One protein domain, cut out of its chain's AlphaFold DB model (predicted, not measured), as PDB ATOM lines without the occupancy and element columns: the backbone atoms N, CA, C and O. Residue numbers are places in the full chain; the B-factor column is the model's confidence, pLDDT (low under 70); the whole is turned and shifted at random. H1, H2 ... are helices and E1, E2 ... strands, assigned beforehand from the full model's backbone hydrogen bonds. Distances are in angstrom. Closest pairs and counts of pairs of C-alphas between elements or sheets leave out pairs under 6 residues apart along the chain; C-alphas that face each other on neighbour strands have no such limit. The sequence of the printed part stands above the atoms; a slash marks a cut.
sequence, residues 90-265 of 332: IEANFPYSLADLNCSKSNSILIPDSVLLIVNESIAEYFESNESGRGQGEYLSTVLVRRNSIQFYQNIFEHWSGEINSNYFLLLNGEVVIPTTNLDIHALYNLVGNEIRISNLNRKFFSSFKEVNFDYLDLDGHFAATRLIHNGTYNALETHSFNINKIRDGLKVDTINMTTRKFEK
ATOM      1  N   ILE A  90       4.612  37.672 140.925       89.25
ATOM      2  CA  ILE A  90       5.512  38.131 139.865       89.25
ATOM      3  C   ILE A  90       5.736  36.969 138.904       89.25
ATOM      4  O   ILE A  90       6.187  35.903 139.310       89.25
ATOM      5  N   GLU A  91       5.436  37.167 137.621       89.00
ATOM      6  CA  GLU A  91       5.728  36.161 136.598       89.00
ATOM      7  C   GLU A  91       7.139  36.364 136.048       89.00
ATOM      8  O   GLU A  91       7.482  37.457 135.592       89.00
ATOM      9  N   ALA A  92       7.946  35.307 136.076       86.81
ATOM     10  CA  ALA A  92       9.307  35.292 135.556       86.81
ATOM     11  C   ALA A  92       9.496  34.171 134.520       86.81
ATOM     12  O   ALA A  92       8.686  33.252 134.398       86.81
ATOM     13  N   ASN A  93      10.592  34.250 133.762       83.44
ATOM     14  CA  ASN A  93      10.962  33.265 132.746       83.44
ATOM     15  C   ASN A  93      12.193  32.470 133.181       83.44
ATOM     16  O   ASN A  93      13.073  33.001 133.850       83.44
ATOM     17  N   PHE A  94      12.306  31.217 132.741       75.38
ATOM     18  CA  PHE A  94      13.545  30.459 132.913       75.38
ATOM     19  C   PHE A  94      14.648  30.929 131.945       75.38
ATOM     20  O   PHE A  94      14.349  31.173 130.772       75.38
ATOM     21  N   PRO A  95      15.927  30.912 132.365       76.81
ATOM     22  CA  PRO A  95      16.382  30.957 133.758       76.81
ATOM     23  C   PRO A  95      16.220  32.372 134.337       76.81
ATOM     24  O   PRO A  95      16.432  33.347 133.613       76.81
ATOM     25  N   TYR A  96      15.936  32.508 135.636       78.56
ATOM     26  CA  TYR A  96      15.878  33.831 136.282       78.56
ATOM     27  C   TYR A  96      16.885  33.972 137.417       78.56
ATOM     28  O   TYR A  96      17.407  32.980 137.934       78.56
ATOM     29  N   SER A  97      17.166  35.232 137.761       77.94
ATOM     30  CA  SER A  97      17.865  35.588 138.985       77.94
ATOM     31  C   SER A  97      17.011  36.471 139.885       77.94
ATOM     32  O   SER A  97      16.234  37.289 139.394       77.94
ATOM     33  N   LEU A  98      17.174  36.339 141.202       78.00
ATOM     34  CA  LEU A  98      16.488  37.193 142.178       78.00
ATOM     35  C   LEU A  98      16.841  38.675 142.012       78.00
ATOM     36  O   LEU A  98      15.991  39.531 142.229       78.00
ATOM     37  N   ALA A  99      18.065  38.983 141.570       76.19
ATOM     38  CA  ALA A  99      18.496  40.355 141.298       76.19
ATOM     39  C   ALA A  99      17.734  41.023 140.136       76.19
ATOM     40  O   ALA A  99      17.762  42.247 140.009       76.19
ATOM     41  N   ASP A 100      17.070  40.228 139.288       75.00
ATOM     42  CA  ASP A 100      16.242  40.721 138.185       75.00
ATOM     43  C   ASP A 100      14.813  41.078 138.659       75.00
ATOM     44  O   ASP A 100      14.017  41.615 137.884       75.00
ATOM     45  N   LEU A 101      14.468  40.788 139.923       77.81
ATOM     46  CA  LEU A 101      13.128  40.995 140.466       77.81
ATOM     47  C   LEU A 101      12.930  42.413 141.004       77.81
ATOM     48  O   LEU A 101      13.716  42.947 141.789       77.81
ATOM     49  N   ASN A 102      11.790  42.986 140.632       81.38
ATOM     50  CA  ASN A 102      11.265  44.207 141.218       81.38
ATOM     51  C   ASN A 102       9.946  43.869 141.923       81.38
ATOM     52  O   ASN A 102       8.935  43.630 141.263       81.38
ATOM     53  N   CYS A 103       9.963  43.873 143.258       74.69
ATOM     54  CA  CYS A 103       8.837  43.439 144.087       74.69
ATOM     55  C   CYS A 103       7.609  44.353 143.966       74.69
ATOM     56  O   CYS A 103       6.504  43.949 144.313       74.69
ATOM     57  N   SER A 104       7.774  45.568 143.430       71.56
ATOM     58  CA  SER A 104       6.666  46.505 143.200       71.56
ATOM     59  C   SER A 104       5.918  46.279 141.880       71.56
ATOM     60  O   SER A 104       4.843  46.839 141.677       71.56
ATOM     61  N   LYS A 105       6.465  45.462 140.970       70.44
ATOM     62  CA  LYS A 105       5.832  45.125 139.688       70.44
ATOM     63  C   LYS A 105       5.093  43.796 139.809       70.44
ATOM     64  O   LYS A 105       5.562  42.773 139.315       70.44
ATOM     65  N   SER A 106       3.937  43.815 140.470       67.88
ATOM     66  CA  SER A 106       3.023  42.676 140.449       67.88
ATOM     67  C   SER A 106       2.229  42.660 139.142       67.88
ATOM     68  O   SER A 106       1.783  43.695 138.639       67.88
ATOM     69  N   ASN A 107       2.065  41.468 138.576       68.00
ATOM     70  CA  ASN A 107       1.184  41.264 137.433       68.00
ATOM     71  C   ASN A 107      -0.168  40.749 137.935       68.00
ATOM     72  O   ASN A 107      -0.248  40.046 138.942       68.00
ATOM     73  N   SER A 108      -1.242  41.052 137.207       68.56
ATOM     74  CA  SER A 108      -2.544  40.421 137.429       68.56
ATOM     75  C   SER A 108      -2.461  38.968 136.958       68.56
ATOM     76  O   SER A 108      -2.608  38.687 135.769       68.56
ATOM     77  N   ILE A 109      -2.169  38.040 137.869       80.12
ATOM     78  CA  ILE A 109      -2.036  36.618 137.544       80.12
ATOM     79  C   ILE A 109      -3.220  35.864 138.138       80.12
ATOM     80  O   ILE A 109      -3.477  35.932 139.335       80.12
ATOM     81  N   LEU A 110      -3.927  35.114 137.293       81.56
ATOM     82  CA  LEU A 110      -4.934  34.163 137.751       81.56
ATOM     83  C   LEU A 110      -4.226  32.952 138.365       81.56
ATOM     84  O   LEU A 110      -3.502  32.231 137.673       81.56
ATOM     85  N   ILE A 111      -4.438  32.750 139.663       87.25
ATOM     86  CA  ILE A 111      -3.886  31.642 140.442       87.25
ATOM     87  C   ILE A 111      -5.052  30.793 140.966       87.25
ATOM     88  O   ILE A 111      -6.003  31.362 141.499       87.25
ATOM     89  N   PRO A 112      -5.021  29.457 140.810       86.00
ATOM     90  CA  PRO A 112      -6.055  28.585 141.367       86.00
ATOM     91  C   PRO A 112      -6.106  28.645 142.900       86.00
ATOM     92  O   PRO A 112      -5.059  28.681 143.545       86.00
ATOM     93  N   ASP A 113      -7.304  28.539 143.484       85.19
ATOM     94  CA  ASP A 113      -7.511  28.570 144.944       85.19
ATOM     95  C   ASP A 113      -6.659  27.534 145.695       85.19
ATOM     96  O   ASP A 113      -6.120  27.819 146.763       85.19
ATOM     97  N   SER A 114      -6.472  26.346 145.112       85.44
ATOM     98  CA  SER A 114      -5.631  25.294 145.693       85.44
ATOM     99  C   SER A 114      -4.164  25.708 145.826       85.44
ATOM    100  O   SER A 114      -3.487  25.281 146.751       85.44
ATOM    101  N   VAL A 115      -3.667  26.543 144.912       89.38
ATOM    102  CA  VAL A 115      -2.300  27.072 144.953       89.38
ATOM    103  C   VAL A 115      -2.208  28.230 145.940       89.38
ATOM    104  O   VAL A 115      -1.238  28.304 146.688       89.38
ATOM    105  N   LEU A 116      -3.224  29.101 145.984       89.88
ATOM    106  CA  LEU A 116      -3.296  30.182 146.972       89.88
ATOM    107  C   LEU A 116      -3.256  29.639 148.405       89.88
ATOM    108  O   LEU A 116      -2.585  30.220 149.254       89.88
ATOM    109  N   LEU A 117      -3.927  28.512 148.663       89.00
ATOM    110  CA  LEU A 117      -3.882  27.842 149.961       89.00
ATOM    111  C   LEU A 117      -2.456  27.408 150.328       89.00
ATOM    112  O   LEU A 117      -1.981  27.774 151.396       89.00
ATOM    113  N   ILE A 118      -1.755  26.716 149.423       89.06
ATOM    114  CA  ILE A 118      -0.372  26.256 149.645       89.06
ATOM    115  C   ILE A 118       0.565  27.443 149.908       89.06
ATOM    116  O   ILE A 118       1.402  27.392 150.808       89.06
ATOM    117  N   VAL A 119       0.417  28.531 149.142       90.56
ATOM    118  CA  VAL A 119       1.199  29.761 149.339       90.56
ATOM    119  C   VAL A 119       0.942  30.331 150.734       90.56
ATOM    120  O   VAL A 119       1.892  30.532 151.484       90.56
ATOM    121  N   ASN A 120      -0.318  30.521 151.124       89.62
ATOM    122  CA  ASN A 120      -0.662  31.042 152.447       89.62
ATOM    123  C   ASN A 120      -0.135  30.164 153.591       89.62
ATOM    124  O   ASN A 120       0.445  30.688 154.540       89.62
ATOM    125  N   GLU A 121      -0.294  28.844 153.489       88.25
ATOM    126  CA  GLU A 121       0.228  27.893 154.478       88.25
ATOM    127  C   GLU A 121       1.752  28.014 154.595       88.25
ATOM    128  O   GLU A 121       2.276  28.183 155.691       88.25
ATOM    129  N   SER A 122       2.466  28.056 153.468       88.69
ATOM    130  CA  SER A 122       3.927  28.195 153.468       88.69
ATOM    131  C   SER A 122       4.433  29.542 154.010       88.69
ATOM    132  O   SER A 122       5.546  29.612 154.536       88.69
ATOM    133  N   ILE A 123       3.645  30.616 153.882       88.19
ATOM    134  CA  ILE A 123       3.947  31.928 154.473       88.19
ATOM    135  C   ILE A 123       3.780  31.854 155.994       88.19
ATOM    136  O   ILE A 123       4.671  32.279 156.731       88.19
ATOM    137  N   ALA A 124       2.666  31.285 156.465       85.69
ATOM    138  CA  ALA A 124       2.408  31.109 157.891       85.69
ATOM    139  C   ALA A 124       3.490  30.237 158.548       85.69
ATOM    140  O   ALA A 124       4.092  30.649 159.539       85.69
ATOM    141  N   GLU A 125       3.817  29.092 157.942       84.56
ATOM    142  CA  GLU A 125       4.874  28.187 158.409       84.56
ATOM    143  C   GLU A 125       6.237  28.883 158.511       84.56
ATOM    144  O   GLU A 125       6.971  28.678 159.483       84.56
ATOM    145  N   TYR A 126       6.592  29.729 157.535       83.75
ATOM    146  CA  TYR A 126       7.844  30.483 157.570       83.75
ATOM    147  C   TYR A 126       7.913  31.404 158.796       83.75
ATOM    148  O   TYR A 126       8.908  31.376 159.523       83.75
ATOM    149  N   PHE A 127       6.863  32.186 159.061       82.25
ATOM    150  CA  PHE A 127       6.852  33.121 160.187       82.25
ATOM    151  C   PHE A 127       6.751  32.418 161.544       82.25
ATOM    152  O   PHE A 127       7.433  32.817 162.488       82.25
ATOM    153  N   GLU A 128       5.978  31.338 161.649       83.25
ATOM    154  CA  GLU A 128       5.911  30.534 162.874       83.25
ATOM    155  C   GLU A 128       7.269  29.912 163.229       83.25
ATOM    156  O   GLU A 128       7.679  29.925 164.394       83.25
ATOM    157  N   SER A 129       7.990  29.400 162.228       76.50
ATOM    158  CA  SER A 129       9.270  28.716 162.436       76.50
ATOM    159  C   SER A 129      10.456  29.662 162.640       76.50
ATOM    160  O   SER A 129      11.372  29.314 163.390       76.50
ATOM    161  N   ASN A 130      10.453  30.851 162.026       67.94
ATOM    162  CA  ASN A 130      11.624  31.738 162.010       67.94
ATOM    163  C   ASN A 130      11.495  32.997 162.885       67.94
ATOM    164  O   ASN A 130      12.525  33.532 163.293       67.94
ATOM    165  N   GLU A 131      10.280  33.442 163.232       67.25
ATOM    166  CA  GLU A 131      10.072  34.716 163.948       67.25
ATOM    167  C   GLU A 131       9.643  34.575 165.414       67.25
ATOM    168  O   GLU A 131       9.334  35.568 166.081       67.25
ATOM    169  N   SER A 132       9.653  33.364 165.978       57.06
ATOM    170  CA  SER A 132       9.316  33.167 167.393       57.06
ATOM    171  C   SER A 132      10.256  33.968 168.322       57.06
ATOM    172  O   SER A 132      11.404  33.610 168.580       57.06
ATOM    173  N   GLY A 133       9.758  35.104 168.826       51.16
ATOM    174  CA  GLY A 133      10.478  36.000 169.738       51.16
ATOM    175  C   GLY A 133      11.441  37.003 169.083       51.16
ATOM    176  O   GLY A 133      12.226  37.620 169.805       51.16
ATOM    177  N   ARG A 134      11.401  37.181 167.756       55.03
ATOM    178  CA  ARG A 134      12.207  38.169 167.011       55.03
ATOM    179  C   ARG A 134      11.300  39.221 166.345       55.03
ATOM    180  O   ARG A 134      10.079  39.146 166.470       55.03
ATOM    181  N   GLY A 135      11.882  40.295 165.796       60.50
ATOM    182  CA  GLY A 135      11.110  41.370 165.149       60.50
ATOM    183  C   GLY A 135      10.283  40.837 163.974       60.50
ATOM    184  O   GLY A 135      10.615  39.802 163.431       60.50
ATOM    185  N   GLN A 136       9.204  41.508 163.571       67.81
ATOM    186  CA  GLN A 136       8.383  41.001 162.463       67.81
ATOM    187  C   GLN A 136       9.093  41.220 161.117       67.81
ATOM    188  O   GLN A 136       9.362  42.363 160.753       67.81
ATOM    189  N   GLY A 137       9.392  40.134 160.401       77.31
ATOM    190  CA  GLY A 137       9.684  40.173 158.967       77.31
ATOM    191  C   GLY A 137       8.431  40.448 158.121       77.31
ATOM    192  O   GLY A 137       7.318  40.549 158.641       77.31
ATOM    193  N   GLU A 138       8.604  40.543 156.804       86.50
ATOM    194  CA  GLU A 138       7.537  40.841 155.843       86.50
ATOM    195  C   GLU A 138       7.547  39.855 154.666       86.50
ATOM    196  O   GLU A 138       8.597  39.440 154.178       86.50
ATOM    197  N   TYR A 139       6.365  39.460 154.191       88.31
ATOM    198  CA  TYR A 139       6.233  38.754 152.921       88.31
ATOM    199  C   TYR A 139       6.245  39.777 151.782       88.31
ATOM    200  O   TYR A 139       5.437  40.701 151.762       88.31
ATOM    201  N   LEU A 140       7.146  39.593 150.817       87.56
ATOM    202  CA  LEU A 140       7.320  40.536 149.715       87.56
ATOM    203  C   LEU A 140       6.478  40.144 148.497       87.56
ATOM    204  O   LEU A 140       5.703  40.944 147.972       87.56
ATOM    205  N   SER A 141       6.671  38.922 147.995       89.62
ATOM    206  CA  SER A 141       6.005  38.442 146.779       89.62
ATOM    207  C   SER A 141       6.196  36.943 146.570       89.62
ATOM    208  O   SER A 141       7.103  36.335 147.131       89.62
ATOM    209  N   THR A 142       5.376  36.365 145.697       91.25
ATOM    210  CA  THR A 142       5.547  35.016 145.164       91.25
ATOM    211  C   THR A 142       5.984  35.104 143.710       91.25
ATOM    212  O   THR A 142       5.274  35.643 142.859       91.25
ATOM    213  N   VAL A 143       7.148  34.549 143.400       90.06
ATOM    214  CA  VAL A 143       7.627  34.395 142.028       90.06
ATOM    215  C   VAL A 143       7.026  33.133 141.438       90.06
ATOM    216  O   VAL A 143       7.101  32.062 142.034       90.06
ATOM    217  N   LEU A 144       6.468  33.259 140.241       91.31
ATOM    218  CA  LEU A 144       5.940  32.160 139.458       91.31
ATOM    219  C   LEU A 144       6.735  32.013 138.168       91.31
ATOM    220  O   LEU A 144       6.798  32.933 137.353       91.31
ATOM    221  N   VAL A 145       7.284  30.821 137.961       87.75
ATOM    222  CA  VAL A 145       7.930  30.439 136.707       87.75
ATOM    223  C   VAL A 145       7.206  29.246 136.103       87.75
ATOM    224  O   VAL A 145       7.037  28.210 136.746       87.75
ATOM    225  N   ARG A 146       6.771  29.381 134.849       84.56
ATOM    226  CA  ARG A 146       6.008  28.348 134.137       84.56
ATOM    227  C   ARG A 146       6.778  27.838 132.928       84.56
ATOM    228  O   ARG A 146       7.358  28.615 132.171       84.56
ATOM    229  N   ARG A 147       6.748  26.524 132.703       77.94
ATOM    230  CA  ARG A 147       7.208  25.904 131.452       77.94
ATOM    231  C   ARG A 147       6.443  24.615 131.195       77.94
ATOM    232  O   ARG A 147       6.629  23.628 131.899       77.94
ATOM    233  N   ASN A 148       5.621  24.598 130.146       77.62
ATOM    234  CA  ASN A 148       4.746  23.468 129.820       77.62
ATOM    235  C   ASN A 148       3.863  23.079 131.027       77.62
ATOM    236  O   ASN A 148       3.110  23.908 131.527       77.62
ATOM    237  N   SER A 149       3.960  21.836 131.497       75.06
ATOM    238  CA  SER A 149       3.247  21.307 132.663       75.06
ATOM    239  C   SER A 149       3.881  21.657 134.012       75.06
ATOM    240  O   SER A 149       3.322  21.294 135.046       75.06
ATOM    241  N   ILE A 150       5.042  22.313 134.017       78.19
ATOM    242  CA  ILE A 150       5.814  22.611 135.223       78.19
ATOM    243  C   ILE A 150       5.513  24.033 135.676       78.19
ATOM    244  O   ILE A 150       5.546  24.975 134.875       78.19
ATOM    245  N   GLN A 151       5.259  24.184 136.971       86.81
ATOM    246  CA  GLN A 151       5.106  25.476 137.625       86.81
ATOM    247  C   GLN A 151       5.960  25.490 138.888       86.81
ATOM    248  O   GLN A 151       5.795  24.649 139.767       86.81
ATOM    249  N   PHE A 152       6.884  26.433 138.964       86.38
ATOM    250  CA  PHE A 152       7.720  26.663 140.129       86.38
ATOM    251  C   PHE A 152       7.241  27.926 140.833       86.38
ATOM    252  O   PHE A 152       7.067  28.959 140.182       86.38
ATOM    253  N   TYR A 153       7.039  27.821 142.140       91.06
ATOM    254  CA  TYR A 153       6.621  28.921 142.996       91.06
ATOM    255  C   TYR A 153       7.697  29.154 144.045       91.06
ATOM    256  O   TYR A 153       8.110  28.206 144.709       91.06
ATOM    257  N   GLN A 154       8.140  30.399 144.195       90.00
ATOM    258  CA  GLN A 154       9.066  30.806 145.246       90.00
ATOM    259  C   GLN A 154       8.490  32.000 145.996       90.00
ATOM    260  O   GLN A 154       8.348  33.075 145.417       90.00
ATOM    261  N   ASN A 155       8.193  31.828 147.280       90.19
ATOM    262  CA  ASN A 155       7.777  32.933 148.134       90.19
ATOM    263  C   ASN A 155       9.021  33.636 148.664       90.19
ATOM    264  O   ASN A 155       9.966  32.976 149.094       90.19
ATOM    265  N   ILE A 156       9.022  34.962 148.617       88.69
ATOM    266  CA  ILE A 156      10.128  35.818 149.032       88.69
ATOM    267  C   ILE A 156       9.722  36.575 150.291       88.69
ATOM    268  O   ILE A 156       8.660  37.198 150.337       88.69
ATOM    269  N   PHE A 157      10.606  36.563 151.280       87.06
ATOM    270  CA  PHE A 157      10.421  37.188 152.580       87.06
ATOM    271  C   PHE A 157      11.576  38.144 152.868       87.06
ATOM    272  O   PHE A 157      12.725  37.848 152.547       87.06
ATOM    273  N   GLU A 158      11.282  39.263 153.513       84.81
ATOM    274  CA  GLU A 158      12.262  40.066 154.229       84.81
ATOM    275  C   GLU A 158      12.259  39.624 155.693       84.81
ATOM    276  O   GLU A 158      11.235  39.643 156.370       84.81
ATOM    277  N   HIS A 159      13.405  39.182 156.186       78.19
ATOM    278  CA  HIS A 159      13.611  38.898 157.599       78.19
ATOM    279  C   HIS A 159      13.874  40.210 158.352       78.19
ATOM    280  O   HIS A 159      14.388  41.166 157.773       78.19
ATOM    281  N   TRP A 160      13.593  40.272 159.657       75.25
ATOM    282  CA  TRP A 160      13.761  41.501 160.459       75.25
ATOM    283  C   TRP A 160      15.186  42.090 160.455       75.25
ATOM    284  O   TRP A 160      15.376  43.252 160.814       75.25
ATOM    285  N   SER A 161      16.200  41.305 160.070       73.88
ATOM    286  CA  SER A 161      17.580  41.773 159.861       73.88
ATOM    287  C   SER A 161      17.768  42.603 158.578       73.88
ATOM    288  O   SER A 161      18.849  43.158 158.378       73.88
ATOM    289  N   GLY A 162      16.748  42.694 157.716       74.06
ATOM    290  CA  GLY A 162      16.811  43.272 156.367       74.06
ATOM    291  C   GLY A 162      17.337  42.300 155.302       74.06
ATOM    292  O   GLY A 162      17.601  42.700 154.165       74.06
ATOM    293  N   GLU A 163      17.539  41.033 155.668       76.56
ATOM    294  CA  GLU A 163      17.989  39.973 154.766       76.56
ATOM    295  C   GLU A 163      16.808  39.345 154.024       76.56
ATOM    296  O   GLU A 163      15.717  39.199 154.574       76.56
ATOM    297  N   ILE A 164      17.040  38.925 152.782       80.12
ATOM    298  CA  ILE A 164      16.025  38.236 151.982       80.12
ATOM    299  C   ILE A 164      16.108  36.723 152.176       80.12
ATOM    300  O   ILE A 164      17.167  36.120 152.001       80.12
ATOM    301  N   ASN A 165      14.958  36.114 152.446       82.31
ATOM    302  CA  ASN A 165      14.752  34.674 152.511       82.31
ATOM    303  C   ASN A 165      13.699  34.221 151.517       82.31
ATOM    304  O   ASN A 165      12.955  35.020 150.946       82.31
ATOM    305  N   SER A 166      13.630  32.911 151.308       84.25
ATOM    306  CA  SER A 166      12.577  32.341 150.489       84.25
ATOM    307  C   SER A 166      12.248  30.907 150.862       84.25
ATOM    308  O   SER A 166      13.027  30.207 151.505       84.25
ATOM    309  N   ASN A 167      11.099  30.439 150.412       86.50
ATOM    310  CA  ASN A 167      10.813  29.019 150.290       86.50
ATOM    311  C   ASN A 167      10.251  28.758 148.893       86.50
ATOM    312  O   ASN A 167       9.866  29.691 148.188       86.50
ATOM    313  N   TYR A 168      10.272  27.506 148.452       86.81
ATOM    314  CA  TYR A 168       9.730  27.147 147.147       86.81
ATOM    315  C   TYR A 168       9.004  25.816 147.167       86.81
ATOM    316  O   TYR A 168       9.292  24.943 147.983       86.81
ATOM    317  N   PHE A 169       8.114  25.646 146.198       87.62
ATOM    318  CA  PHE A 169       7.499  24.372 145.859       87.62
ATOM    319  C   PHE A 169       7.370  24.247 144.338       87.62
ATOM    320  O   PHE A 169       7.426  25.231 143.594       87.62
ATOM    321  N   LEU A 170       7.222  23.013 143.858       84.88
ATOM    322  CA  LEU A 170       7.088  22.732 142.431       84.88
ATOM    323  C   LEU A 170       5.837  21.908 142.170       84.88
ATOM    324  O   LEU A 170       5.632  20.857 142.784       84.88
ATOM    325  N   LEU A 171       5.040  22.382 141.215       84.94
ATOM    326  CA  LEU A 171       3.903  21.665 140.668       84.94
ATOM    327  C   LEU A 171       4.245  21.060 139.308       84.94
ATOM    328  O   LEU A 171       4.872  21.698 138.456       84.94
ATOM    329  N   LEU A 172       3.738  19.856 139.076       77.38
ATOM    330  CA  LEU A 172       3.738  19.193 137.783       77.38
ATOM    331  C   LEU A 172       2.313  18.750 137.458       77.38
ATOM    332  O   LEU A 172       1.708  18.000 138.212       77.38
ATOM    333  N   ASN A 173       1.761  19.229 136.341       77.38
ATOM    334  CA  ASN A 173       0.350  19.019 135.974       77.38
ATOM    335  C   ASN A 173      -0.649  19.429 137.078       77.38
ATOM    336  O   ASN A 173      -1.728  18.856 137.177       77.38
ATOM    337  N   GLY A 174      -0.294  20.425 137.894       79.81
ATOM    338  CA  GLY A 174      -1.128  20.900 139.003       79.81
ATOM    339  C   GLY A 174      -0.954  20.135 140.318       79.81
ATOM    340  O   GLY A 174      -1.540  20.545 141.313       79.81
ATOM    341  N   GLU A 175      -0.130  19.087 140.358       80.06
ATOM    342  CA  GLU A 175       0.162  18.328 141.579       80.06
ATOM    343  C   GLU A 175       1.507  18.733 142.185       80.06
ATOM    344  O   GLU A 175       2.484  18.927 141.458       80.06
ATOM    345  N   VAL A 176       1.574  18.835 143.515       80.00
ATOM    346  CA  VAL A 176       2.818  19.123 144.246       80.00
ATOM    347  C   VAL A 176       3.749  17.919 144.151       80.00
ATOM    348  O   VAL A 176       3.438  16.845 144.655       80.00
ATOM    349  N   VAL A 177       4.912  18.109 143.531       73.00
ATOM    350  CA  VAL A 177       5.945  17.066 143.396       73.00
ATOM    351  C   VAL A 177       7.208  17.374 144.194       73.00
ATOM    352  O   VAL A 177       7.965  16.463 144.516       73.00
ATOM    353  N   ILE A 178       7.426  18.643 144.542       72.00
ATOM    354  CA  ILE A 178       8.413  19.059 145.540       72.00
ATOM    355  C   ILE A 178       7.650  19.870 146.587       72.00
ATOM    356  O   ILE A 178       7.082  20.903 146.215       72.00
ATOM    357  N   PRO A 179       7.595  19.415 147.854       75.31
ATOM    358  CA  PRO A 179       6.916  20.146 148.916       75.31
ATOM    359  C   PRO A 179       7.660  21.442 149.246       75.31
ATOM    360  O   PRO A 179       8.822  21.618 148.864       75.31
ATOM    361  N   THR A 180       6.996  22.324 149.993       80.19
ATOM    362  CA  THR A 180       7.581  23.574 150.484       80.19
ATOM    363  C   THR A 180       8.935  23.311 151.135       80.19
ATOM    364  O   THR A 180       9.048  22.589 152.124       80.19
ATOM    365  N   THR A 181       9.980  23.876 150.540       75.50
ATOM    366  CA  THR A 181      11.365  23.714 150.972       75.50
ATOM    367  C   THR A 181      11.970  25.087 151.207       75.50
ATOM    368  O   THR A 181      11.903  25.956 150.335       75.50
ATOM    369  N   ASN A 182      12.582  25.283 152.376       72.69
ATOM    370  CA  ASN A 182      13.244  26.541 152.699       72.69
ATOM    371  C   ASN A 182      14.495  26.728 151.840       72.69
ATOM    372  O   ASN A 182      15.402  25.887 151.780       72.69
ATOM    373  N   LEU A 183      14.528  27.881 151.192       66.12
ATOM    374  CA  LEU A 183      15.635  28.396 150.421       66.12
ATOM    375  C   LEU A 183      16.128  29.619 151.182       66.12
ATOM    376  O   LEU A 183      15.790  30.767 150.903       66.12
ATOM    377  N   ASP A 184      16.899  29.296 152.209       61.84
ATOM    378  CA  ASP A 184      17.737  30.217 152.949       61.84
ATOM    379  C   ASP A 184      18.642  30.948 151.948       61.84
ATOM    380  O   ASP A 184      19.397  30.295 151.231       61.84
ATOM    381  N   ILE A 185      18.530  32.277 151.853       60.56
ATOM    382  CA  ILE A 185      19.439  33.135 151.059       60.56
ATOM    383  C   ILE A 185      20.097  34.170 151.981       60.56
ATOM    384  O   ILE A 185      20.522  35.248 151.547       60.56
ATOM    385  N   HIS A 186      20.170  33.827 153.274       54.38
ATOM    386  CA  HIS A 186      20.676  34.688 154.333       54.38
ATOM    387  C   HIS A 186      21.991  35.331 153.885       54.38
ATOM    388  O   HIS A 186      22.918  34.659 153.427       54.38
ATOM    389  N   ALA A 187      22.045  36.653 154.012       51.00
ATOM    390  CA  ALA A 187      23.220  37.495 153.836       51.00
ATOM    391  C   ALA A 187      23.671  37.897 152.422       51.00
ATOM    392  O   ALA A 187      24.725  38.521 152.341       51.00
ATOM    393  N   LEU A 188      22.950  37.634 151.320       58.84
ATOM    394  CA  LEU A 188      23.411  38.100 149.990       58.84
ATOM    395  C   LEU A 188      22.588  39.182 149.326       58.84
ATOM    396  O   LEU A 188      23.120  39.881 148.459       58.84
ATOM    397  N   TYR A 189      21.320  39.278 149.690       71.25
ATOM    398  CA  TYR A 189      20.392  40.199 149.076       71.25
ATOM    399  C   TYR A 189      19.747  41.063 150.142       71.25
ATOM    400  O   TYR A 189      19.365  40.566 151.199       71.25
ATOM    401  N   ASN A 190      19.608  42.342 149.817       75.31
ATOM    402  CA  ASN A 190      18.857  43.310 150.598       75.31
ATOM    403  C   ASN A 190      17.795  43.939 149.700       75.31
ATOM    404  O   ASN A 190      17.956  44.008 148.475       75.31
ATOM    405  N   LEU A 191      16.750  44.472 150.320       78.81
ATOM    406  CA  LEU A 191      15.772  45.293 149.630       78.81
ATOM    407  C   LEU A 191      16.281  46.739 149.527       78.81
ATOM    408  O   LEU A 191      16.571  47.388 150.530       78.81
ATOM    409  N   VAL A 192      16.405  47.266 148.306       79.69
ATOM    410  CA  VAL A 192      16.768  48.672 148.060       79.69
ATOM    411  C   VAL A 192      15.745  49.277 147.113       79.69
ATOM    412  O   VAL A 192      15.721  48.952 145.930       79.69
ATOM    413  N   GLY A 193      14.890  50.166 147.624       73.00
ATOM    414  CA  GLY A 193      13.873  50.837 146.806       73.00
ATOM    415  C   GLY A 193      12.917  49.865 146.101       73.00
ATOM    416  O   GLY A 193      12.602  50.074 144.934       73.00
ATOM    417  N   ASN A 194      12.486  48.808 146.802       74.44
ATOM    418  CA  ASN A 194      11.630  47.708 146.317       74.44
ATOM    419  C   ASN A 194      12.271  46.763 145.288       74.44
ATOM    420  O   ASN A 194      11.587  45.922 144.700       74.44
ATOM    421  N   GLU A 195      13.576  46.880 145.068       80.88
ATOM    422  CA  GLU A 195      14.333  45.977 144.211       80.88
ATOM    423  C   GLU A 195      15.257  45.118 145.060       80.88
ATOM    424  O   GLU A 195      15.912  45.604 145.987       80.88
ATOM    425  N   ILE A 196      15.319  43.833 144.728       78.62
ATOM    426  CA  ILE A 196      16.230  42.910 145.388       78.62
ATOM    427  C   ILE A 196      17.626  43.174 144.827       78.62
ATOM    428  O   ILE A 196      17.885  43.023 143.632       78.62
ATOM    429  N   ARG A 197      18.544  43.614 145.687       74.94
ATOM    430  CA  ARG A 197      19.916  43.959 145.308       74.94
ATOM    431  C   ARG A 197      20.906  43.080 146.036       74.94
ATOM    432  O   ARG A 197      20.767  42.820 147.224       74.94
ATOM    433  N   ILE A 198      21.948  42.681 145.320       72.56
ATOM    434  CA  ILE A 198      23.067  41.942 145.895       72.56
ATOM    435  C   ILE A 198      23.839  42.876 146.835       72.56
ATOM    436  O   ILE A 198      24.369  43.894 146.388       72.56
ATOM    437  N   SER A 199      23.928  42.533 148.114       60.22
ATOM    438  CA  SER A 199      24.546  43.362 149.152       60.22
ATOM    439  C   SER A 199      25.929  42.864 149.594       60.22
ATOM    440  O   SER A 199      26.740  43.685 150.009       60.22
ATOM    441  N   ASN A 200      26.250  41.564 149.447       54.75
ATOM    442  CA  ASN A 200      27.422  40.950 150.113       54.75
ATOM    443  C   ASN A 200      28.108  39.773 149.367       54.75
ATOM    444  O   ASN A 200      28.856  38.991 149.960       54.75
ATOM    445  N   LEU A 201      27.921  39.637 148.051       53.81
ATOM    446  CA  LEU A 201      28.623  38.616 147.257       53.81
ATOM    447  C   LEU A 201      30.046  39.043 146.857       53.81
ATOM    448  O   LEU A 201      30.333  40.204 146.585       53.81
ATOM    449  N   ASN A 202      30.970  38.087 146.734       50.91
ATOM    450  CA  ASN A 202      32.232  38.335 146.027       50.91
ATOM    451  C   ASN A 202      31.923  38.584 144.533       50.91
ATOM    452  O   ASN A 202      31.123  37.852 143.958       50.91
ATOM    453  N   ARG A 203      32.577  39.564 143.882       45.84
ATOM    454  CA  ARG A 203      32.418  39.901 142.444       45.84
ATOM    455  C   ARG A 203      32.415  38.692 141.495       45.84
ATOM    456  O   ARG A 203      31.761  38.753 140.465       45.84
ATOM    457  N   LYS A 204      33.084  37.587 141.839       45.59
ATOM    458  CA  LYS A 204      33.043  36.341 141.046       45.59
ATOM    459  C   LYS A 204      31.658  35.666 141.003       45.59
ATOM    460  O   LYS A 204      31.363  34.997 140.024       45.59
ATOM    461  N   PHE A 205      30.806  35.865 142.010       47.31
ATOM    462  CA  PHE A 205      29.426  35.358 142.043       47.31
ATOM    463  C   PHE A 205      28.444  36.232 141.249       47.31
ATOM    464  O   PHE A 205      27.439  35.723 140.769       47.31
ATOM    465  N   PHE A 206      28.745  37.524 141.069       49.19
ATOM    466  CA  PHE A 206      27.840  38.500 140.446       49.19
ATOM    467  C   PHE A 206      27.479  38.206 138.980       49.19
ATOM    468  O   PHE A 206      26.562  38.834 138.464       49.19
ATOM    469  N   SER A 207      28.206  37.327 138.280       42.91
ATOM    470  CA  SER A 207      28.135  37.269 136.811       42.91
ATOM    471  C   SER A 207      27.504  36.016 136.202       42.91
ATOM    472  O   SER A 207      27.242  36.034 135.004       42.91
ATOM    473  N   SER A 208      27.238  34.939 136.954       53.03
ATOM    474  CA  SER A 208      26.892  33.665 136.293       53.03
ATOM    475  C   SER A 208      25.871  32.767 136.982       53.03
ATOM    476  O   SER A 208      25.515  31.743 136.401       53.03
ATOM    477  N   PHE A 209      25.422  33.074 138.200       59.62
ATOM    478  CA  PHE A 209      24.580  32.144 138.945       59.62
ATOM    479  C   PHE A 209      23.086  32.452 138.753       59.62
ATOM    480  O   PHE A 209      22.657  33.580 138.967       59.62
ATOM    481  N   LYS A 210      22.306  31.459 138.307       67.75
ATOM    482  CA  LYS A 210      20.845  31.552 138.170       67.75
ATOM    483  C   LYS A 210      20.209  30.720 139.276       67.75
ATOM    484  O   LYS A 210      20.428  29.512 139.313       67.75
ATOM    485  N   GLU A 211      19.443  31.362 140.162       70.25
ATOM    486  CA  GLU A 211      18.759  30.701 141.286       70.25
ATOM    487  C   GLU A 211      17.864  29.557 140.824       70.25
ATOM    488  O   GLU A 211      17.805  28.509 141.469       70.25
ATOM    489  N   VAL A 212      17.235  29.716 139.662       65.31
ATOM    490  CA  VAL A 212      16.432  28.664 139.056       65.31
ATOM    491  C   VAL A 212      16.786  28.531 137.585       65.31
ATOM    492  O   VAL A 212      16.669  29.482 136.804       65.31
ATOM    493  N   ASN A 213      17.198  27.324 137.202       62.12
ATOM    494  CA  ASN A 213      17.540  26.984 135.831       62.12
ATOM    495  C   ASN A 213      16.832  25.697 135.379       62.12
ATOM    496  O   ASN A 213      16.482  24.825 136.175       62.12
ATOM    497  N   PHE A 214      16.620  25.592 134.071       61.75
ATOM    498  CA  PHE A 214      16.023  24.434 133.429       61.75
ATOM    499  C   PHE A 214      16.827  24.080 132.182       61.75
ATOM    500  O   PHE A 214      16.641  24.680 131.114       61.75
ATOM    501  N   ASP A 215      17.704  23.093 132.327       52.91
ATOM    502  CA  ASP A 215      18.583  22.639 131.262       52.91
ATOM    503  C   ASP A 215      17.901  21.464 130.526       52.91
ATOM    504  O   ASP A 215      17.771  20.367 131.058       52.91
ATOM    505  N   TYR A 216      17.469  21.732 129.284       48.59
ATOM    506  CA  TYR A 216      16.844  20.846 128.273       48.59
ATOM    507  C   TYR A 216      15.313  20.617 128.261       48.59
ATOM    508  O   TYR A 216      14.683  20.248 129.241       48.59
ATOM    509  N   LEU A 217      14.737  20.827 127.062       44.03
ATOM    510  CA  LEU A 217      13.348  20.613 126.621       44.03
ATOM    511  C   LEU A 217      13.189  19.202 126.030       44.03
ATOM    512  O   LEU A 217      13.745  18.981 124.960       44.03
ATOM    513  N   ASP A 218      12.422  18.306 126.666       43.47
ATOM    514  CA  ASP A 218      11.542  17.318 125.991       43.47
ATOM    515  C   ASP A 218      10.895  16.331 126.986       43.47
ATOM    516  O   ASP A 218      11.178  15.149 126.936       43.47
ATOM    517  N   LEU A 219       9.993  16.771 127.883       46.12
ATOM    518  CA  LEU A 219       9.224  15.928 128.846       46.12
ATOM    519  C   LEU A 219      10.037  15.064 129.850       46.12
ATOM    520  O   LEU A 219       9.495  14.740 130.902       46.12
ATOM    521  N   ASP A 220      11.296  14.773 129.531       54.94
ATOM    522  CA  ASP A 220      12.397  14.210 130.292       54.94
ATOM    523  C   ASP A 220      13.389  15.366 130.491       54.94
ATOM    524  O   ASP A 220      14.120  15.743 129.571       54.94
ATOM    525  N   GLY A 221      13.304  16.049 131.631       57.75
ATOM    526  CA  GLY A 221      13.984  17.330 131.840       57.75
ATOM    527  C   GLY A 221      14.709  17.409 133.174       57.75
ATOM    528  O   GLY A 221      14.252  16.859 134.176       57.75
ATOM    529  N   HIS A 222      15.819  18.149 133.186       65.81
ATOM    530  CA  HIS A 222      16.573  18.448 134.396       65.81
ATOM    531  C   HIS A 222      16.169  19.821 134.935       65.81
ATOM    532  O   HIS A 222      16.487  20.864 134.360       65.81
ATOM    533  N   PHE A 223      15.461  19.814 136.061       68.31
ATOM    534  CA  PHE A 223      15.169  21.024 136.820       68.31
ATOM    535  C   PHE A 223      16.257  21.233 137.870       68.31
ATOM    536  O   PHE A 223      16.589  20.305 138.608       68.31
ATOM    537  N   ALA A 224      16.808  22.442 137.944       67.94
ATOM    538  CA  ALA A 224      17.772  22.817 138.964       67.94
ATOM    539  C   ALA A 224      17.262  24.040 139.730       67.94
ATOM    540  O   ALA A 224      17.164  25.137 139.180       67.94
ATOM    541  N   ALA A 225      16.981  23.847 141.016       66.06
ATOM    542  CA  ALA A 225      16.816  24.939 141.965       66.06
ATOM    543  C   ALA A 225      18.102  25.041 142.769       66.06
ATOM    544  O   ALA A 225      18.613  24.032 143.252       66.06
ATOM    545  N   THR A 226      18.654  26.235 142.908       65.69
ATOM    546  CA  THR A 226      19.865  26.418 143.695       65.69
ATOM    547  C   THR A 226      19.643  27.427 144.781       65.69
ATOM    548  O   THR A 226      19.209  28.551 144.539       65.69
ATOM    549  N   ARG A 227      20.015  27.006 145.981       63.53
ATOM    550  CA  ARG A 227      20.049  27.838 147.165       63.53
ATOM    551  C   ARG A 227      21.466  28.260 147.484       63.53
ATOM    552  O   ARG A 227      22.424  27.576 147.115       63.53
ATOM    553  N   LEU A 228      21.599  29.358 148.213       58.88
ATOM    554  CA  LEU A 228      22.880  29.768 148.757       58.88
ATOM    555  C   LEU A 228      22.862  29.683 150.279       58.88
ATOM    556  O   LEU A 228      22.099  30.352 150.948       58.88
ATOM    557  N   ILE A 229      23.774  28.900 150.826       58.09
ATOM    558  CA  ILE A 229      23.927  28.693 152.257       58.09
ATOM    559  C   ILE A 229      24.984  29.657 152.792       58.09
ATOM    560  O   ILE A 229      26.130  29.647 152.335       58.09
ATOM    561  N   HIS A 230      24.619  30.432 153.808       53.88
ATOM    562  CA  HIS A 230      25.534  31.242 154.604       53.88
ATOM    563  C   HIS A 230      25.424  30.848 156.077       53.88
ATOM    564  O   HIS A 230      24.326  30.681 156.596       53.88
ATOM    565  N   ASN A 231      26.556  30.703 156.766       53.12
ATOM    566  CA  ASN A 231      26.571  30.370 158.195       53.12
ATOM    567  C   ASN A 231      27.502  31.273 159.025       53.12
ATOM    568  O   ASN A 231      28.016  30.859 160.064       53.12
ATOM    569  N   GLY A 232      27.799  32.478 158.532       53.59
ATOM    570  CA  GLY A 232      28.714  33.426 159.173       53.59
ATOM    571  C   GLY A 232      30.202  33.167 158.913       53.59
ATOM    572  O   GLY A 232      31.000  34.092 159.037       53.59
ATOM    573  N   THR A 233      30.598  31.951 158.514       52.41
ATOM    574  CA  THR A 233      32.016  31.588 158.289       52.41
ATOM    575  C   THR A 233      32.338  31.332 156.816       52.41
ATOM    576  O   THR A 233      33.445  31.607 156.356       52.41
ATOM    577  N   TYR A 234      31.379  30.814 156.051       54.12
ATOM    578  CA  TYR A 234      31.541  30.552 154.625       54.12
ATOM    579  C   TYR A 234      30.244  30.813 153.857       54.12
ATOM    580  O   TYR A 234      29.166  30.911 154.444       54.12
ATOM    581  N   ASN A 235      30.369  30.894 152.532       57.31
ATOM    582  CA  ASN A 235      29.242  30.869 151.603       57.31
ATOM    583  C   ASN A 235      29.273  29.540 150.847       57.31
ATOM    584  O   ASN A 235      30.348  29.051 150.507       57.31
ATOM    585  N   ALA A 236      28.135  28.926 150.567       58.97
ATOM    586  CA  ALA A 236      28.055  27.721 149.754       58.97
ATOM    587  C   ALA A 236      26.873  27.809 148.794       58.97
ATOM    588  O   ALA A 236      25.857  28.395 149.126       58.97
ATOM    589  N   LEU A 237      26.990  27.223 147.610       62.91
ATOM    590  CA  LEU A 237      25.857  27.039 146.703       62.91
ATOM    591  C   LEU A 237      25.410  25.593 146.803       62.91
ATOM    592  O   LEU A 237      26.227  24.694 146.624       62.91
ATOM    593  N   GLU A 238      24.139  25.360 147.078       63.16
ATOM    594  CA  GLU A 238      23.555  24.029 147.057       63.16
ATOM    595  C   GLU A 238      22.510  23.945 145.954       63.16
ATOM    596  O   GLU A 238      21.451  24.560 146.026       63.16
ATOM    597  N   THR A 239      22.828  23.175 144.920       66.50
ATOM    598  CA  THR A 239      21.932  22.928 143.794       66.50
ATOM    599  C   THR A 239      21.200  21.612 144.007       66.50
ATOM    600  O   THR A 239      21.819  20.553 144.152       66.50
ATOM    601  N   HIS A 240      19.873  21.694 144.005       66.94
ATOM    602  CA  HIS A 240      18.951  20.571 143.985       66.94
ATOM    603  C   HIS A 240      18.587  20.286 142.535       66.94
ATOM    604  O   HIS A 240      17.936  21.103 141.879       66.94
ATOM    605  N   SER A 241      19.029  19.138 142.027       67.44
ATOM    606  CA  SER A 241      18.733  18.702 140.666       67.44
ATOM    607  C   SER A 241      17.690  17.591 140.665       67.44
ATOM    608  O   SER A 241      17.877  16.536 141.278       67.44
ATOM    609  N   PHE A 242      16.618  17.807 139.917       68.31
ATOM    610  CA  PHE A 242      15.488  16.898 139.787       68.31
ATOM    611  C   PHE A 242      15.411  16.388 138.351       68.31
ATOM    612  O   PHE A 242      15.495  17.177 137.408       68.31
ATOM    613  N   ASN A 243      15.257  15.074 138.186       66.38
ATOM    614  CA  ASN A 243      14.852  14.484 136.918       66.38
ATOM    615  C   ASN A 243      13.343  14.446 136.898       66.38
ATOM    616  O   ASN A 243      12.731  13.865 137.794       66.38
ATOM    617  N   ILE A 244      12.752  14.998 135.859       65.38
ATOM    618  CA  ILE A 244      11.331  14.850 135.611       65.38
ATOM    619  C   ILE A 244      11.233  13.897 134.436       65.38
ATOM    620  O   ILE A 244      11.506  14.315 133.322       65.38
ATOM    621  N   ASN A 245      10.900  12.633 134.697       61.00
ATOM    622  CA  ASN A 245      10.819  11.579 133.690       61.00
ATOM    623  C   ASN A 245       9.362  11.288 133.341       61.00
ATOM    624  O   ASN A 245       8.530  11.072 134.231       61.00
ATOM    625  N   LYS A 246       9.046  11.178 132.052       56.94
ATOM    626  CA  LYS A 246       7.741  10.675 131.623       56.94
ATOM    627  C   LYS A 246       7.727   9.149 131.679       56.94
ATOM    628  O   LYS A 246       8.438   8.472 130.941       56.94
ATOM    629  N   ILE A 247       6.875   8.588 132.530       57.03
ATOM    630  CA  ILE A 247       6.650   7.143 132.632       57.03
ATOM    631  C   ILE A 247       5.333   6.744 131.952       57.03
ATOM    632  O   ILE A 247       4.507   7.575 131.578       57.03
ATOM    633  N   ARG A 248       5.145   5.442 131.722       42.97
ATOM    634  CA  ARG A 248       4.024   4.906 130.931       42.97
ATOM    635  C   ARG A 248       2.641   5.273 131.496       42.97
ATOM    636  O   ARG A 248       1.718   5.450 130.707       42.97
ATOM    637  N   ASP A 249       2.557   5.446 132.815       55.03
ATOM    638  CA  ASP A 249       1.323   5.712 133.567       55.03
ATOM    639  C   ASP A 249       1.322   7.093 134.257       55.03
ATOM    640  O   ASP A 249       0.503   7.346 135.133       55.03
ATOM    641  N   GLY A 250       2.243   7.998 133.899       54.22
ATOM    642  CA  GLY A 250       2.342   9.313 134.542       54.22
ATOM    643  C   GLY A 250       3.696   9.991 134.353       54.22
ATOM    644  O   GLY A 250       4.461   9.651 133.457       54.22
ATOM    645  N   LEU A 251       4.015  10.961 135.200       57.12
ATOM    646  CA  LEU A 251       5.365  11.513 135.313       57.12
ATOM    647  C   LEU A 251       5.927  11.145 136.683       57.12
ATOM    648  O   LEU A 251       5.196  11.126 137.669       57.12
ATOM    649  N   LYS A 252       7.221  10.840 136.735       62.31
ATOM    650  CA  LYS A 252       7.949  10.556 137.968       62.31
ATOM    651  C   LYS A 252       9.013  11.623 138.157       62.31
ATOM    652  O   LYS A 252       9.780  11.890 137.232       62.31
ATOM    653  N   VAL A 253       9.063  12.207 139.349       59.53
ATOM    654  CA  VAL A 253      10.164  13.083 139.745       59.53
ATOM    655  C   VAL A 253      11.150  12.257 140.557       59.53
ATOM    656  O   VAL A 253      10.820  11.765 141.633       59.53
ATOM    657  N   ASP A 254      12.345  12.068 140.012       61.41
ATOM    658  CA  ASP A 254      13.458  11.435 140.708       61.41
ATOM    659  C   ASP A 254      14.434  12.538 141.131       61.41
ATOM    660  O   ASP A 254      14.968  13.256 140.285       61.41
ATOM    661  N   THR A 255      14.697  12.691 142.429       58.16
ATOM    662  CA  THR A 255      15.790  13.562 142.883       58.16
ATOM    663  C   THR A 255      17.105  12.941 142.427       58.16
ATOM    664  O   THR A 255      17.433  11.827 142.834       58.16
ATOM    665  N   ILE A 256      17.843  13.624 141.547       50.81
ATOM    666  CA  ILE A 256      19.041  13.042 140.928       50.81
ATOM    667  C   ILE A 256      20.229  13.200 141.854       50.81
ATOM    668  O   ILE A 256      20.916  12.227 142.128       50.81
ATOM    669  N   ASN A 257      20.495  14.433 142.284       56.44
ATOM    670  CA  ASN A 257      21.690  14.789 143.035       56.44
ATOM    671  C   ASN A 257      21.443  16.081 143.818       56.44
ATOM    672  O   ASN A 257      20.868  17.038 143.296       56.44
ATOM    673  N   MET A 258      21.950  16.121 145.048       53.94
ATOM    674  CA  MET A 258      22.131  17.350 145.813       53.94
ATOM    675  C   MET A 258      23.623  17.668 145.798       53.94
ATOM    676  O   MET A 258      24.428  16.873 146.279       53.94
ATOM    677  N   THR A 259      24.004  18.793 145.195       52.75
ATOM    678  CA  THR A 259      25.415  19.191 145.109       52.75
ATOM    679  C   THR A 259      25.635  20.469 145.896       52.75
ATOM    680  O   THR A 259      25.165  21.527 145.487       52.75
ATOM    681  N   THR A 260      26.401  20.383 146.982       54.53
ATOM    682  CA  THR A 260      26.820  21.549 147.768       54.53
ATOM    683  C   THR A 260      28.256  21.923 147.411       54.53
ATOM    684  O   THR A 260      29.197  21.177 147.674       54.53
ATOM    685  N   ARG A 261      28.447  23.099 146.812       56.59
ATOM    686  CA  ARG A 261      29.757  23.708 146.562       56.59
ATOM    687  C   ARG A 261      30.068  24.696 147.676       56.59
ATOM    688  O   ARG A 261      29.459  25.760 147.744       56.59
ATOM    689  N   LYS A 262      31.010  24.340 148.550       52.59
ATOM    690  CA  LYS A 262      31.453  25.175 149.674       52.59
ATOM    691  C   LYS A 262      32.533  26.165 149.233       52.59
ATOM    692  O   LYS A 262      33.482  25.779 148.559       52.59
ATOM    693  N   PHE A 263      32.419  27.416 149.669       54.91
ATOM    694  CA  PHE A 263      33.406  28.472 149.455       54.91
ATOM    695  C   PHE A 263      33.795  29.091 150.796       54.91
ATOM    696  O   PHE A 263      33.107  29.960 151.335       54.91
ATOM    697  N   GLU A 264      34.922  28.651 151.341       49.59
ATOM    698  CA  GLU A 264      35.488  29.258 152.541       49.59
ATOM    699  C   GLU A 264      36.262  30.524 152.171       49.59
ATOM    700  O   GLU A 264      37.132  30.511 151.298       49.59
ATOM    701  N   LYS A 265      35.951  31.630 152.852       45.91
ATOM    702  CA  LYS A 265      36.814  32.806 152.874       45.91
ATOM    703  C   LYS A 265      37.239  33.037 154.314       45.91
ATOM    704  O   LYS A 265      36.435  33.449 155.142       45.91
TER     705      LYS A 265
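This is residues 90 to 265 of the 332 residues of an uncharacterized protein of Lewinella sp. 4G2 (UniProt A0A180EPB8). Two twisted sheets are partly face to face as a sandwich, with their strands running nearly along each other; helix H1 covers the face of the larger sheet that is turned away from the smaller one. The small hairpin E6 and E7 lies near one end of E3 and E4. The printed part has 176 residues with one named helix and eleven named strands, in the order E1 H1 E2 E3 E4 E5 E6 E7 E8 E9 E10 E11. The class is mostly strand, with one mixed sheet, E1 E2 E3 E4 E5, and two antiparallel ones, E8 E9 E10 E11 and E6 E7. The whole is compact, with a radius of gyration of the C-alphas of 16.2 A and spans of 48 by 37 by 29 A.

Start at E1, residues 90 to 92, which is parallel to E2, residues 138 to 147; N 90 and O 142 are 2.9 A apart, within hydrogen-bond range. Between them comes H1, residues 113 to 130, completing a strand-helix-strand unit with a left-handed crossover. Every O i to N i+4 pair of H1 is within hydrogen-bond range. E2 begins a meander, each strand the antiparallel neighbour of the one before, with E3, residues 150 to 158, E4, residues 164 to 172, and E5, residues 175 to 183. Look for N 143 and O 154 at 2.8 A, N 153 and O 169 at 3.0 A, and N 168 and O 181 at 2.9 A. H1 is on this sheet, making two layers, a helix on one face of a sheet; the C-alphas of Ser 122 and Thr 180, the closest of H1 and E5, are 6.6 A apart. Next comes the hairpin of E6, residues 189 to 192, and E7, residues 195 to 198, with N 190 and O 197 at 2.9 A. The closest C-alphas of E4 and E6 are those of Ile 164 and Tyr 189, at 5.6 A. The second meander joins E8, residues 212 to 215, E9, residues 221 to 230, E10, residues 234 to 247, and E11, residues 250 to 264; N 213 and O 224 are 2.9 A apart, N 225 and O 240 3.0 A, and N 237 and O 261 2.9 A. The two large sheets form a sandwich, two sheets face to face, their facing parts 10.9 A centre to centre. The closest C-alphas of E5 and E9 are those of Leu 183 and Arg 227, at 5.5 A.

Find C-alpha 90 at (5.512, 38.131, 139.865), where E1 begins. H1 runs 25.8 A from C-alpha 113 at (-7.511, 28.570, 144.944). E2 is 28.6 A long, E9 29.1 A and E10 40.6 A; E11, 42.7 A, ends at C-alpha 264, (35.488, 29.258, 152.541).

The farthest C-alphas, those of Gly 135 and Arg 248, are 50.5 A apart. The printed part has no cut; the links E1 to H1 and E7 to E8 are long. Mean pLDDT of the printed part is 70.5, and residues 199 to 210 and 212 to 265 are among those under 70.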